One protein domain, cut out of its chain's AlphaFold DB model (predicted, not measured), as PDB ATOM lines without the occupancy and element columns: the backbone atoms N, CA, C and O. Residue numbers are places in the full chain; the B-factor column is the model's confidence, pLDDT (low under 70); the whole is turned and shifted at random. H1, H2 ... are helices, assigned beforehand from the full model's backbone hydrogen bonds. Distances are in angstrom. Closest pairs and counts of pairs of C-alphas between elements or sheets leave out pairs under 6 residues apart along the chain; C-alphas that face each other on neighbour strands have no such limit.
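AT A GLANCE: This is residues 11 to 92 of the 514 residues of an uncharacterized protein of Arcella intermedia (UniProt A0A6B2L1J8). Two helical hairpins, H1 with H2 and H4 with H5, stand side by side as a loose four-helix bundle; short H3 caps one end, and residues 87 to 92, mostly H6, stick out. The 82 printed residues hold six named helices, H1 to H6, and no named strand: all helix, compact, radius of gyration of the C-alphas 12.7 A, spans 42 by 24 by 21 A.

IN THESE COORDINATES: H1, residues 11 to 22, begins at C-alpha 11 (-24.413, 35.793, 3.490). H2 is residues 27 to 43, 24.2 A; H3, 45 to 49; H4, 54 to 68, 21.4 A; H5, 74 to 81. H6, 84 to 91, ends at C-alpha 91 (-25.959, 66.157, -1.401).

HOW THE PARTS SIT: Closest C-alphas follow. H1, with residues 17 to 21 alone, touches H2 (Phe 21 and Gln 30, 5.3 A), at a shallow tilt of 25 degrees, opposite ways. H1 touches H4 (Leu 11 and Leu 55, 5.1 A). H4 touches H5 (Thr 67 and Ser 74, 5.0 A), at 25 degrees, opposite ways. H2 and H5 only just touch, with 3 pairs of C-alphas within 8 A (Ile 41 and Ala 80, 7.1 A). H3 touches H4 (Phe 48 and Gly 56, 4.5 A). H2 and H4 are apart. In H1 to H6 every O i to N i+4 pair is within hydrogen-bond range.

THE WHOLE: The C-alphas farthest apart, of Asp 25 and Glu 91, are 42.0 A apart. The printed part has no cut and no long link. Residues 83 to 92 are among those with pLDDT under 70.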
ATOM      1  N   LEU A  11     -25.683  36.341   3.965       93.88
ATOM      2  CA  LEU A  11     -24.413  35.793   3.490       93.88
ATOM      3  C   LEU A  11     -24.624  34.484   2.721       93.88
ATOM      4  O   LEU A  11     -24.111  34.330   1.615       93.88
ATOM      5  N   GLU A  12     -25.422  33.566   3.263       95.06
ATOM      6  CA  GLU A  12     -25.790  32.317   2.590       95.06
ATOM      7  C   GLU A  12     -26.607  32.570   1.312       95.06
ATOM      8  O   GLU A  12     -26.370  31.925   0.292       95.06
ATOM      9  N   PHE A  13     -27.524  33.547   1.325       94.75
ATOM     10  CA  PHE A  13     -28.312  33.928   0.146       94.75
ATOM     11  C   PHE A  13     -27.414  34.462  -0.981       94.75
ATOM     12  O   PHE A  13     -27.578  34.073  -2.139       94.75
ATOM     13  N   LEU A  14     -26.415  35.289  -0.647       95.19
ATOM     14  CA  LEU A  14     -25.391  35.747  -1.587       95.19
ATOM     15  C   LEU A  14     -24.517  34.585  -2.091       95.19
ATOM     16  O   LEU A  14     -24.362  34.425  -3.301       95.19
ATOM     17  N   LYS A  15     -24.003  33.735  -1.193       95.75
ATOM     18  CA  LYS A  15     -23.199  32.550  -1.549       95.75
ATOM     19  C   LYS A  15     -23.962  31.586  -2.464       95.75
ATOM     20  O   LYS A  15     -23.376  31.040  -3.397       95.75
ATOM     21  N   GLY A  16     -25.275  31.440  -2.275       95.56
ATOM     22  CA  GLY A  16     -26.160  30.692  -3.171       95.56
ATOM     23  C   GLY A  16     -26.194  31.258  -4.596       95.56
ATOM     24  O   GLY A  16     -26.067  30.499  -5.561       95.56
ATOM     25  N   PHE A  17     -26.285  32.584  -4.750       95.00
ATOM     26  CA  PHE A  17     -26.179  33.238  -6.061       95.00
ATOM     27  C   PHE A  17     -24.786  33.088  -6.681       95.00
ATOM     28  O   PHE A  17     -24.697  32.720  -7.851       95.00
ATOM     29  N   ILE A  18     -23.711  33.306  -5.916       94.25
ATOM     30  CA  ILE A  18     -22.325  33.174  -6.400       94.25
ATOM     31  C   ILE A  18     -22.043  31.736  -6.863       94.25
ATOM     32  O   ILE A  18     -21.488  31.537  -7.943       94.25
ATOM     33  N   LYS A  19     -22.482  30.723  -6.103       95.50
ATOM     34  CA  LYS A  19     -22.384  29.309  -6.499       95.50
ATOM     35  C   LYS A  19     -23.163  29.041  -7.789       95.50
ATOM     36  O   LYS A  19     -22.602  28.485  -8.726       95.50
ATOM     37  N   SER A  20     -24.420  29.488  -7.864       94.12
ATOM     38  CA  SER A  20     -25.291  29.300  -9.036       94.12
ATOM     39  C   SER A  20     -24.819  30.061 -10.285       94.12
ATOM     40  O   SER A  20     -25.157  29.660 -11.400       94.12
ATOM     41  N   PHE A  21     -24.031  31.129 -10.113       92.00
ATOM     42  CA  PHE A  21     -23.329  31.838 -11.183       92.00
ATOM     43  C   PHE A  21     -22.105  31.048 -11.658       92.00
ATOM     44  O   PHE A  21     -21.991  30.759 -12.844       92.00
ATOM     45  N   ARG A  22     -21.216  30.651 -10.733       90.88
ATOM     46  CA  ARG A  22     -19.975  29.916 -11.043       90.88
ATOM     47  C   ARG A  22     -20.223  28.526 -11.641       90.88
ATOM     48  O   ARG A  22     -19.405  28.064 -12.420       90.88
ATOM     49  N   SER A  23     -21.335  27.867 -11.307       91.81
ATOM     50  CA  SER A  23     -21.725  26.555 -11.853       91.81
ATOM     51  C   SER A  23     -22.713  26.675 -13.030       91.81
ATOM     52  O   SER A  23     -23.770  26.033 -13.027       91.81
ATOM     53  N   SER A  24     -22.477  27.601 -13.964       88.56
ATOM     54  CA  SER A  24     -23.453  27.939 -15.008       88.56
ATOM     55  C   SER A  24     -22.817  28.461 -16.284       88.56
ATOM     56  O   SER A  24     -22.499  29.643 -16.369       88.56
ATOM     57  N   ASP A  25     -22.768  27.625 -17.312       86.50
ATOM     58  CA  ASP A  25     -22.277  28.013 -18.642       86.50
ATOM     59  C   ASP A  25     -23.313  28.843 -19.434       86.50
ATOM     60  O   ASP A  25     -22.986  29.505 -20.416       86.50
ATOM     61  N   ASP A  26     -24.575  28.871 -18.980       89.56
ATOM     62  CA  ASP A  26     -25.602  29.766 -19.523       89.56
ATOM     63  C   ASP A  26     -25.365  31.231 -19.107       89.56
ATOM     64  O   ASP A  26     -25.693  31.658 -17.991       89.56
ATOM     65  N   ASN A  27     -24.869  32.017 -20.066       85.38
ATOM     66  CA  ASN A  27     -24.714  33.470 -19.990       85.38
ATOM     67  C   ASN A  27     -26.017  34.211 -19.622       85.38
ATOM     68  O   ASN A  27     -25.968  35.250 -18.961       85.38
ATOM     69  N   VAL A  28     -27.196  33.700 -20.000       88.62
ATOM     70  CA  VAL A  28     -28.490  34.330 -19.685       88.62
ATOM     71  C   VAL A  28     -28.831  34.151 -18.204       88.62
ATOM     72  O   VAL A  28     -29.230  35.117 -17.546       88.62
ATOM     73  N   LYS A  29     -28.638  32.955 -17.637       89.81
ATOM     74  CA  LYS A  29     -28.724  32.704 -16.188       89.81
ATOM     75  C   LYS A  29     -27.689  33.517 -15.414       89.81
ATOM     76  O   LYS A  29     -28.071  34.157 -14.434       89.81
ATOM     77  N   GLN A  30     -26.432  33.566 -15.864       87.69
ATOM     78  CA  GLN A  30     -25.400  34.423 -15.266       87.69
ATOM     79  C   GLN A  30     -25.849  35.895 -15.216       87.69
ATOM     80  O   GLN A  30     -25.907  36.494 -14.139       87.69
ATOM     81  N   PHE A  31     -26.262  36.466 -16.352       85.50
ATOM     82  CA  PHE A  31     -26.740  37.849 -16.443       85.50
ATOM     83  C   PHE A  31     -27.972  38.109 -15.559       85.50
ATOM     84  O   PHE A  31     -28.056  39.145 -14.896       85.50
ATOM     85  N   ARG A  32     -28.920  37.165 -15.478       90.00
ATOM     86  CA  ARG A  32     -30.075  37.257 -14.564       90.00
ATOM     87  C   ARG A  32     -29.647  37.307 -13.097       90.00
ATOM     88  O   ARG A  32     -30.197  38.114 -12.350       90.00
ATOM     89  N   ILE A  33     -28.663  36.503 -12.687       91.19
ATOM     90  CA  ILE A  33     -28.121  36.528 -11.318       91.19
ATOM     91  C   ILE A  33     -27.488  37.891 -11.015       91.19
ATOM     92  O   ILE A  33     -27.820  38.495  -9.994       91.19
ATOM     93  N   LEU A  34     -26.658  38.429 -11.915       86.56
ATOM     94  CA  LEU A  34     -26.030  39.743 -11.720       86.56
ATOM     95  C   LEU A  34     -27.062  40.878 -11.612       86.56
ATOM     96  O   LEU A  34     -26.929  41.740 -10.747       86.56
ATOM     97  N   ASN A  35     -28.137  40.846 -12.406       86.94
ATOM     98  CA  ASN A  35     -29.237  41.812 -12.290       86.94
ATOM     99  C   ASN A  35     -30.006  41.700 -10.959       86.94
ATOM    100  O   ASN A  35     -30.451  42.715 -10.420       86.94
ATOM    101  N   ILE A  36     -30.154  40.491 -10.403       90.94
ATOM    102  CA  ILE A  36     -30.760  40.288  -9.075       90.94
ATOM    103  C   ILE A  36     -29.844  40.838  -7.975       90.94
ATOM    104  O   ILE A  36     -30.333  41.526  -7.078       90.94
ATOM    105  N   LEU A  37     -28.533  40.586  -8.054       89.75
ATOM    106  CA  LEU A  37     -27.553  41.122  -7.104       89.75
ATOM    107  C   LEU A  37     -27.494  42.653  -7.163       89.75
ATOM    108  O   LEU A  37     -27.640  43.289  -6.121       89.75
ATOM    109  N   LYS A  38     -27.417  43.246  -8.367       85.50
ATOM    110  CA  LYS A  38     -27.556  44.697  -8.578       85.50
ATOM    111  C   LYS A  38     -28.797  45.236  -7.867       85.50
ATOM    112  O   LYS A  38     -28.675  46.088  -6.994       85.50
ATOM    113  N   LYS A  39     -29.979  44.694  -8.178       87.62
ATOM    114  CA  LYS A  39     -31.244  45.185  -7.614       87.62
ATOM    115  C   LYS A  39     -31.340  45.000  -6.096       87.62
ATOM    116  O   LYS A  39     -32.074  45.734  -5.441       87.62
ATOM    117  N   TRP A  40     -30.624  44.039  -5.513       89.50
ATOM    118  CA  TRP A  40     -30.562  43.871  -4.062       89.50
ATOM    119  C   TRP A  40     -29.627  44.900  -3.406       89.50
ATOM    120  O   TRP A  40     -30.005  45.466  -2.379       89.50
ATOM    121  N   ILE A  41     -28.477  45.205  -4.015       86.12
ATOM    122  CA  ILE A  41     -27.573  46.275  -3.560       86.12
ATOM    123  C   ILE A  41     -28.267  47.638  -3.680       86.12
ATOM    124  O   ILE A  41     -28.311  48.366  -2.694       86.12
ATOM    125  N   ASP A  42     -28.904  47.927  -4.825       81.94
ATOM    126  CA  ASP A  42     -29.698  49.146  -5.054       81.94
ATOM    127  C   ASP A  42     -30.775  49.345  -3.960       81.94
ATOM    128  O   ASP A  42     -31.053  50.467  -3.543       81.94
ATOM    129  N   LEU A  43     -31.394  48.254  -3.479       81.81
ATOM    130  CA  LEU A  43     -32.425  48.296  -2.436       81.81
ATOM    131  C   LEU A  43     -31.853  48.436  -1.016       81.81
ATOM    132  O   LEU A  43     -32.470  49.101  -0.183       81.81
ATOM    133  N   SER A  44     -30.726  47.789  -0.706       79.69
ATOM    134  CA  SER A  44     -30.134  47.702   0.644       79.69
ATOM    135  C   SER A  44     -28.656  48.153   0.678       79.69
ATOM    136  O   SER A  44     -27.815  47.390   1.160       79.69
ATOM    137  N   PRO A  45     -28.297  49.373   0.226       79.44
ATOM    138  CA  PRO A  45     -26.895  49.771   0.038       79.44
ATOM    139  C   PRO A  45     -26.071  49.690   1.331       79.44
ATOM    140  O   PRO A  45     -25.000  49.082   1.340       79.44
ATOM    141  N   LYS A  46     -26.618  50.182   2.454       77.75
ATOM    142  CA  LYS A  46     -26.001  50.099   3.792       77.75
ATOM    143  C   LYS A  46     -25.576  48.676   4.180       77.75
ATOM    144  O   LYS A  46     -24.551  48.502   4.827       77.75
ATOM    145  N   GLN A  47     -26.331  47.659   3.750       78.56
ATOM    146  CA  GLN A  47     -26.079  46.257   4.097       78.56
ATOM    147  C   GLN A  47     -24.827  45.681   3.410       78.56
ATOM    148  O   GLN A  47     -24.226  44.744   3.926       78.56
ATOM    149  N   PHE A  48     -24.437  46.226   2.254       83.12
ATOM    150  CA  PHE A  48     -23.271  45.773   1.484       83.12
ATOM    151  C   PHE A  48     -22.063  46.715   1.607       83.12
ATOM    152  O   PHE A  48     -20.922  46.286   1.419       83.12
ATOM    153  N   ARG A  49     -22.303  47.996   1.921       76.69
ATOM    154  CA  ARG A  49     -21.257  49.023   2.032       76.69
ATOM    155  C   ARG A  49     -20.352  48.845   3.247       76.69
ATOM    156  O   ARG A  49     -19.170  49.147   3.121       76.69
ATOM    157  N   ASP A  50     -20.832  48.285   4.358       76.56
ATOM    158  CA  ASP A  50     -19.988  47.964   5.519       76.56
ATOM    159  C   ASP A  50     -18.802  47.047   5.115       76.56
ATOM    160  O   ASP A  50     -19.032  45.910   4.682       76.56
ATOM    161  N   PRO A  51     -17.537  47.507   5.226       69.62
ATOM    162  CA  PRO A  51     -16.354  46.718   4.879       69.62
ATOM    163  C   PRO A  51     -15.976  45.689   5.958       69.62
ATOM    164  O   PRO A  51     -15.200  44.773   5.687       69.62
ATOM    165  N   THR A  52     -16.507  45.819   7.176       76.88
ATOM    166  CA  THR A  52     -16.273  44.874   8.274       76.88
ATOM    167  C   THR A  52     -17.187  43.651   8.162       76.88
ATOM    168  O   THR A  52     -16.742  42.538   8.459       76.88
ATOM    169  N   SER A  53     -18.412  43.827   7.649       86.38
ATOM    170  CA  SER A  53     -19.379  42.747   7.431       86.38
ATOM    171  C   SER A  53     -18.866  41.636   6.507       86.38
ATOM    172  O   SER A  53     -18.223  41.877   5.481       86.38
ATOM    173  N   GLU A  54     -19.218  40.389   6.820       89.69
ATOM    174  CA  GLU A  54     -18.919  39.240   5.954       89.69
ATOM    175  C   GLU A  54     -19.634  39.339   4.599       89.69
ATOM    176  O   GLU A  54     -19.057  38.997   3.570       89.69
ATOM    177  N   LEU A  55     -20.860  39.877   4.578       90.38
ATOM    178  CA  LEU A  55     -21.622  40.117   3.348       90.38
ATOM    179  C   LEU A  55     -20.904  41.116   2.425       90.38
ATOM    180  O   LEU A  55     -20.790  40.879   1.222       90.38
ATOM    181  N   GLY A  56     -20.391  42.207   3.001       87.62
ATOM    182  CA  GLY A  56     -19.611  43.226   2.309       87.62
ATOM    183  C   GLY A  56     -18.245  42.727   1.830       87.62
ATOM    184  O   GLY A  56     -17.757  43.201   0.804       87.62
ATOM    185  N   LYS A  57     -17.631  41.760   2.521       89.31
ATOM    186  CA  LYS A  57     -16.393  41.090   2.081       89.31
ATOM    187  C   LYS A  57     -16.655  40.128   0.918       89.31
ATOM    188  O   LYS A  57     -15.977  40.204  -0.105       89.31
ATOM    189  N   GLU A  58     -17.682  39.286   1.033       92.81
ATOM    190  CA  GLU A  58     -18.074  38.300   0.016       92.81
ATOM    191  C   GLU A  58     -18.447  38.969  -1.322       92.81
ATOM    192  O   GLU A  58     -17.945  38.573  -2.374       92.81
ATOM    193  N   ILE A  59     -19.266  40.034  -1.303       89.94
ATOM    194  CA  ILE A  59     -19.664  40.734  -2.539       89.94
ATOM    195  C   ILE A  59     -18.479  41.439  -3.220       89.94
ATOM    196  O   ILE A  59     -18.406  41.460  -4.448       89.94
ATOM    197  N   ARG A  60     -17.517  41.964  -2.445       87.25
ATOM    198  CA  ARG A  60     -16.290  42.582  -2.976       87.25
ATOM    199  C   ARG A  60     -15.364  41.538  -3.602       87.25
ATOM    200  O   ARG A  60     -14.898  41.754  -4.715       87.25
ATOM    201  N   SER A  61     -15.174  40.387  -2.953       90.00
ATOM    202  CA  SER A  61     -14.425  39.254  -3.522       90.00
ATOM    203  C   SER A  61     -15.037  38.775  -4.847       90.00
ATOM    204  O   SER A  61     -14.322  38.561  -5.827       90.00
ATOM    205  N   PHE A  62     -16.369  38.697  -4.927       91.19
ATOM    206  CA  PHE A  62     -17.061  38.385  -6.179       91.19
ATOM    207  C   PHE A  62     -16.897  39.484  -7.248       91.19
ATOM    208  O   PHE A  62     -16.737  39.170  -8.426       91.19
ATOM    209  N   GLY A  63     -16.866  40.761  -6.850       88.12
ATOM    210  CA  GLY A  63     -16.566  41.890  -7.738       88.12
ATOM    211  C   GLY A  63     -15.158  41.840  -8.348       88.12
ATOM    212  O   GLY A  63     -15.008  42.100  -9.542       88.12
ATOM    213  N   VAL A  64     -14.141  41.443  -7.573       87.00
ATOM    214  CA  VAL A  64     -12.768  41.226  -8.076       87.00
ATOM    215  C   VAL A  64     -12.753  40.110  -9.124       87.00
ATOM    216  O   VAL A  64     -12.343  40.354 -10.256       87.00
ATOM    217  N   PHE A  65     -13.334  38.948  -8.813       88.69
ATOM    218  CA  PHE A  65     -13.475  37.829  -9.757       88.69
ATOM    219  C   PHE A  65     -14.191  38.224 -11.068       88.69
ATOM    220  O   PHE A  65     -13.801  37.805 -12.161       88.69
ATOM    221  N   LEU A  66     -15.225  39.070 -10.996       86.31
ATOM    222  CA  LEU A  66     -15.903  39.612 -12.182       86.31
ATOM    223  C   LEU A  66     -15.029  40.593 -12.982       86.31
ATOM    224  O   LEU A  66     -15.222  40.733 -14.188       86.31
ATOM    225  N   THR A  67     -14.083  41.270 -12.329       84.31
ATOM    226  CA  THR A  67     -13.118  42.179 -12.971       84.31
ATOM    227  C   THR A  67     -12.056  41.375 -13.726       84.31
ATOM    228  O   THR A  67     -11.805  41.636 -14.901       84.31
ATOM    229  N   GLU A  68     -11.503  40.338 -13.093       84.25
ATOM    230  CA  GLU A  68     -10.526  39.406 -13.680       84.25
ATOM    231  C   GLU A  68     -11.093  38.675 -14.909       84.25
ATOM    232  O   GLU A  68     -10.444  38.590 -15.952       84.25
ATOM    233  N   SER A  69     -12.350  38.227 -14.823       78.88
ATOM    234  CA  SER A  69     -13.098  37.616 -15.937       78.88
ATOM    235  C   SER A  69     -13.639  38.622 -16.970       78.88
ATOM    236  O   SER A  69     -14.394  38.240 -17.863       78.88
ATOM    237  N   LYS A  70     -13.240  39.902 -16.888       74.00
ATOM    238  CA  LYS A  70     -13.598  40.992 -17.821       74.00
ATOM    239  C   LYS A  70     -15.111  41.191 -18.009       74.00
ATOM    240  O   LYS A  70     -15.563  41.642 -19.060       74.00
ATOM    241  N   SER A  71     -15.912  40.879 -16.989       72.56
ATOM    242  CA  SER A  71     -17.364  41.048 -17.040       72.56
ATOM    243  C   SER A  71     -17.740  42.537 -17.101       72.56
ATOM    244  O   SER A  71     -17.275  43.304 -16.252       72.56
ATOM    245  N   PRO A  72     -18.642  42.977 -18.002       64.19
ATOM    246  CA  PRO A  72     -19.067  44.381 -18.097       64.19
ATOM    247  C   PRO A  72     -19.889  44.875 -16.889       64.19
ATOM    248  O   PRO A  72     -20.249  46.046 -16.825       64.19
ATOM    249  N   LEU A  73     -20.194  43.997 -15.926       63.50
ATOM    250  CA  LEU A  73     -20.861  44.317 -14.657       63.50
ATOM    251  C   LEU A  73     -19.891  44.441 -13.464       63.50
ATOM    252  O   LEU A  73     -20.327  44.761 -12.359       63.50
ATOM    253  N   SER A  74     -18.589  44.223 -13.677       72.06
ATOM    254  CA  SER A  74     -17.543  44.402 -12.657       72.06
ATOM    255  C   SER A  74     -17.458  45.848 -12.163       72.06
ATOM    256  O   SER A  74     -17.630  46.109 -10.972       72.06
ATOM    257  N   THR A  75     -17.300  46.791 -13.093       69.06
ATOM    258  CA  THR A  75     -17.315  48.240 -12.855       69.06
ATOM    259  C   THR A  75     -18.588  48.685 -12.140       69.06
ATOM    260  O   THR A  75     -18.512  49.431 -11.169       69.06
ATOM    261  N   PHE A  76     -19.755  48.162 -12.541       68.56
ATOM    262  CA  PHE A  76     -21.023  48.481 -11.885       68.56
ATOM    263  C   PHE A  76     -21.030  48.093 -10.394       68.56
ATOM    264  O   PHE A  76     -21.472  48.885  -9.561       68.56
ATOM    265  N   LEU A  77     -20.542  46.897 -10.036       73.06
ATOM    266  CA  LEU A  77     -20.457  46.496  -8.626       73.06
ATOM    267  C   LEU A  77     -19.463  47.358  -7.845       73.06
ATOM    268  O   LEU A  77     -19.754  47.701  -6.701       73.06
ATOM    269  N   GLN A  78     -18.333  47.740  -8.447       74.06
ATOM    270  CA  GLN A  78     -17.378  48.648  -7.808       74.06
ATOM    271  C   GLN A  78     -18.034  50.003  -7.486       74.06
ATOM    272  O   GLN A  78     -17.982  50.430  -6.336       74.06
ATOM    273  N   THR A  79     -18.748  50.623  -8.436       73.25
ATOM    274  CA  THR A  79     -19.483  51.882  -8.198       73.25
ATOM    275  C   THR A  79     -20.595  51.729  -7.153       73.25
ATOM    276  O   THR A  79     -20.739  52.576  -6.279       73.25
ATOM    277  N   ALA A  80     -21.381  50.648  -7.186       67.94
ATOM    278  CA  ALA A  80     -22.477  50.459  -6.228       67.94
ATOM    279  C   ALA A  80     -21.985  50.311  -4.768       67.94
ATOM    280  O   ALA A  80     -22.665  50.735  -3.826       67.94
ATOM    281  N   LEU A  81     -20.795  49.726  -4.589       72.31
ATOM    282  CA  LEU A  81     -20.151  49.472  -3.297       72.31
ATOM    283  C   LEU A  81     -19.250  50.622  -2.807       72.31
ATOM    284  O   LEU A  81     -18.753  50.544  -1.681       72.31
ATOM    285  N   ASP A  82     -19.053  51.669  -3.613       71.62
ATOM    286  CA  ASP A  82     -18.274  52.859  -3.258       71.62
ATOM    287  C   ASP A  82     -18.977  53.668  -2.141       71.62
ATOM    288  O   ASP A  82     -20.147  54.044  -2.301       71.62
ATOM    289  N   PRO A  83     -18.311  53.958  -1.005       63.00
ATOM    290  CA  PRO A  83     -18.841  54.853   0.026       63.00
ATOM    291  C   PRO A  83     -19.076  56.293  -0.464       63.00
ATOM    292  O   PRO A  83     -19.975  56.971   0.032       63.00
ATOM    293  N   SER A  84     -18.302  56.759  -1.449       61.28
ATOM    294  CA  SER A  84     -18.318  58.141  -1.962       61.28
ATOM    295  C   SER A  84     -19.644  58.499  -2.640       61.28
ATOM    296  O   SER A  84     -20.094  59.647  -2.596       61.28
ATOM    297  N   GLU A  85     -20.329  57.498  -3.203       58.97
ATOM    298  CA  GLU A  85     -21.697  57.627  -3.706       58.97
ATOM    299  C   GLU A  85     -22.680  58.060  -2.609       58.97
ATOM    300  O   GLU A  85     -23.666  58.725  -2.910       58.97
ATOM    301  N   GLU A  86     -22.467  57.709  -1.337       52.50
ATOM    302  CA  GLU A  86     -23.408  58.078  -0.274       52.50
ATOM    303  C   GLU A  86     -23.325  59.574   0.066       52.50
ATOM    304  O   GLU A  86     -24.362  60.205   0.251       52.50
ATOM    305  N   VAL A  87     -22.130  60.178   0.021       51.28
ATOM    306  CA  VAL A  87     -21.968  61.641   0.119       51.28
ATOM    307  C   VAL A  87     -22.672  62.320  -1.056       51.28
ATOM    308  O   VAL A  87     -23.582  63.122  -0.846       51.28
ATOM    309  N   ARG A  88     -22.340  61.921  -2.293       49.25
ATOM    310  CA  ARG A  88     -22.886  62.565  -3.498       49.25
ATOM    311  C   ARG A  88     -24.406  62.425  -3.613       49.25
ATOM    312  O   ARG A  88     -25.049  63.350  -4.089       49.25
ATOM    313  N   ASN A  89     -25.003  61.312  -3.178       47.19
ATOM    314  CA  ASN A  89     -26.463  61.134  -3.211       47.19
ATOM    315  C   ASN A  89     -27.191  61.792  -2.020       47.19
ATOM    316  O   ASN A  89     -28.358  62.144  -2.168       47.19
ATOM    317  N   ASN A  90     -26.528  62.016  -0.878       45.03
ATOM    318  CA  ASN A  90     -27.084  62.830   0.211       45.03
ATOM    319  C   ASN A  90     -27.064  64.330  -0.140       45.03
ATOM    320  O   ASN A  90     -28.028  65.037   0.141       45.03
ATOM    321  N   GLU A  91     -26.011  64.807  -0.813       41.91
ATOM    322  CA  GLU A  91     -25.959  66.157  -1.401       41.91
ATOM    323  C   GLU A  91     -26.927  66.306  -2.586       41.91
ATOM    324  O   GLU A  91     -27.551  67.352  -2.756       41.91
ATOM    325  N   ALA A  92     -27.097  65.246  -3.384       37.97
ATOM    326  CA  ALA A  92     -28.019  65.194  -4.518       37.97
ATOM    327  C   ALA A  92     -29.433  64.700  -4.162       37.97
ATOM    328  O   ALA A  92     -30.164  64.271  -5.058       37.97
TER     329      ALA A  92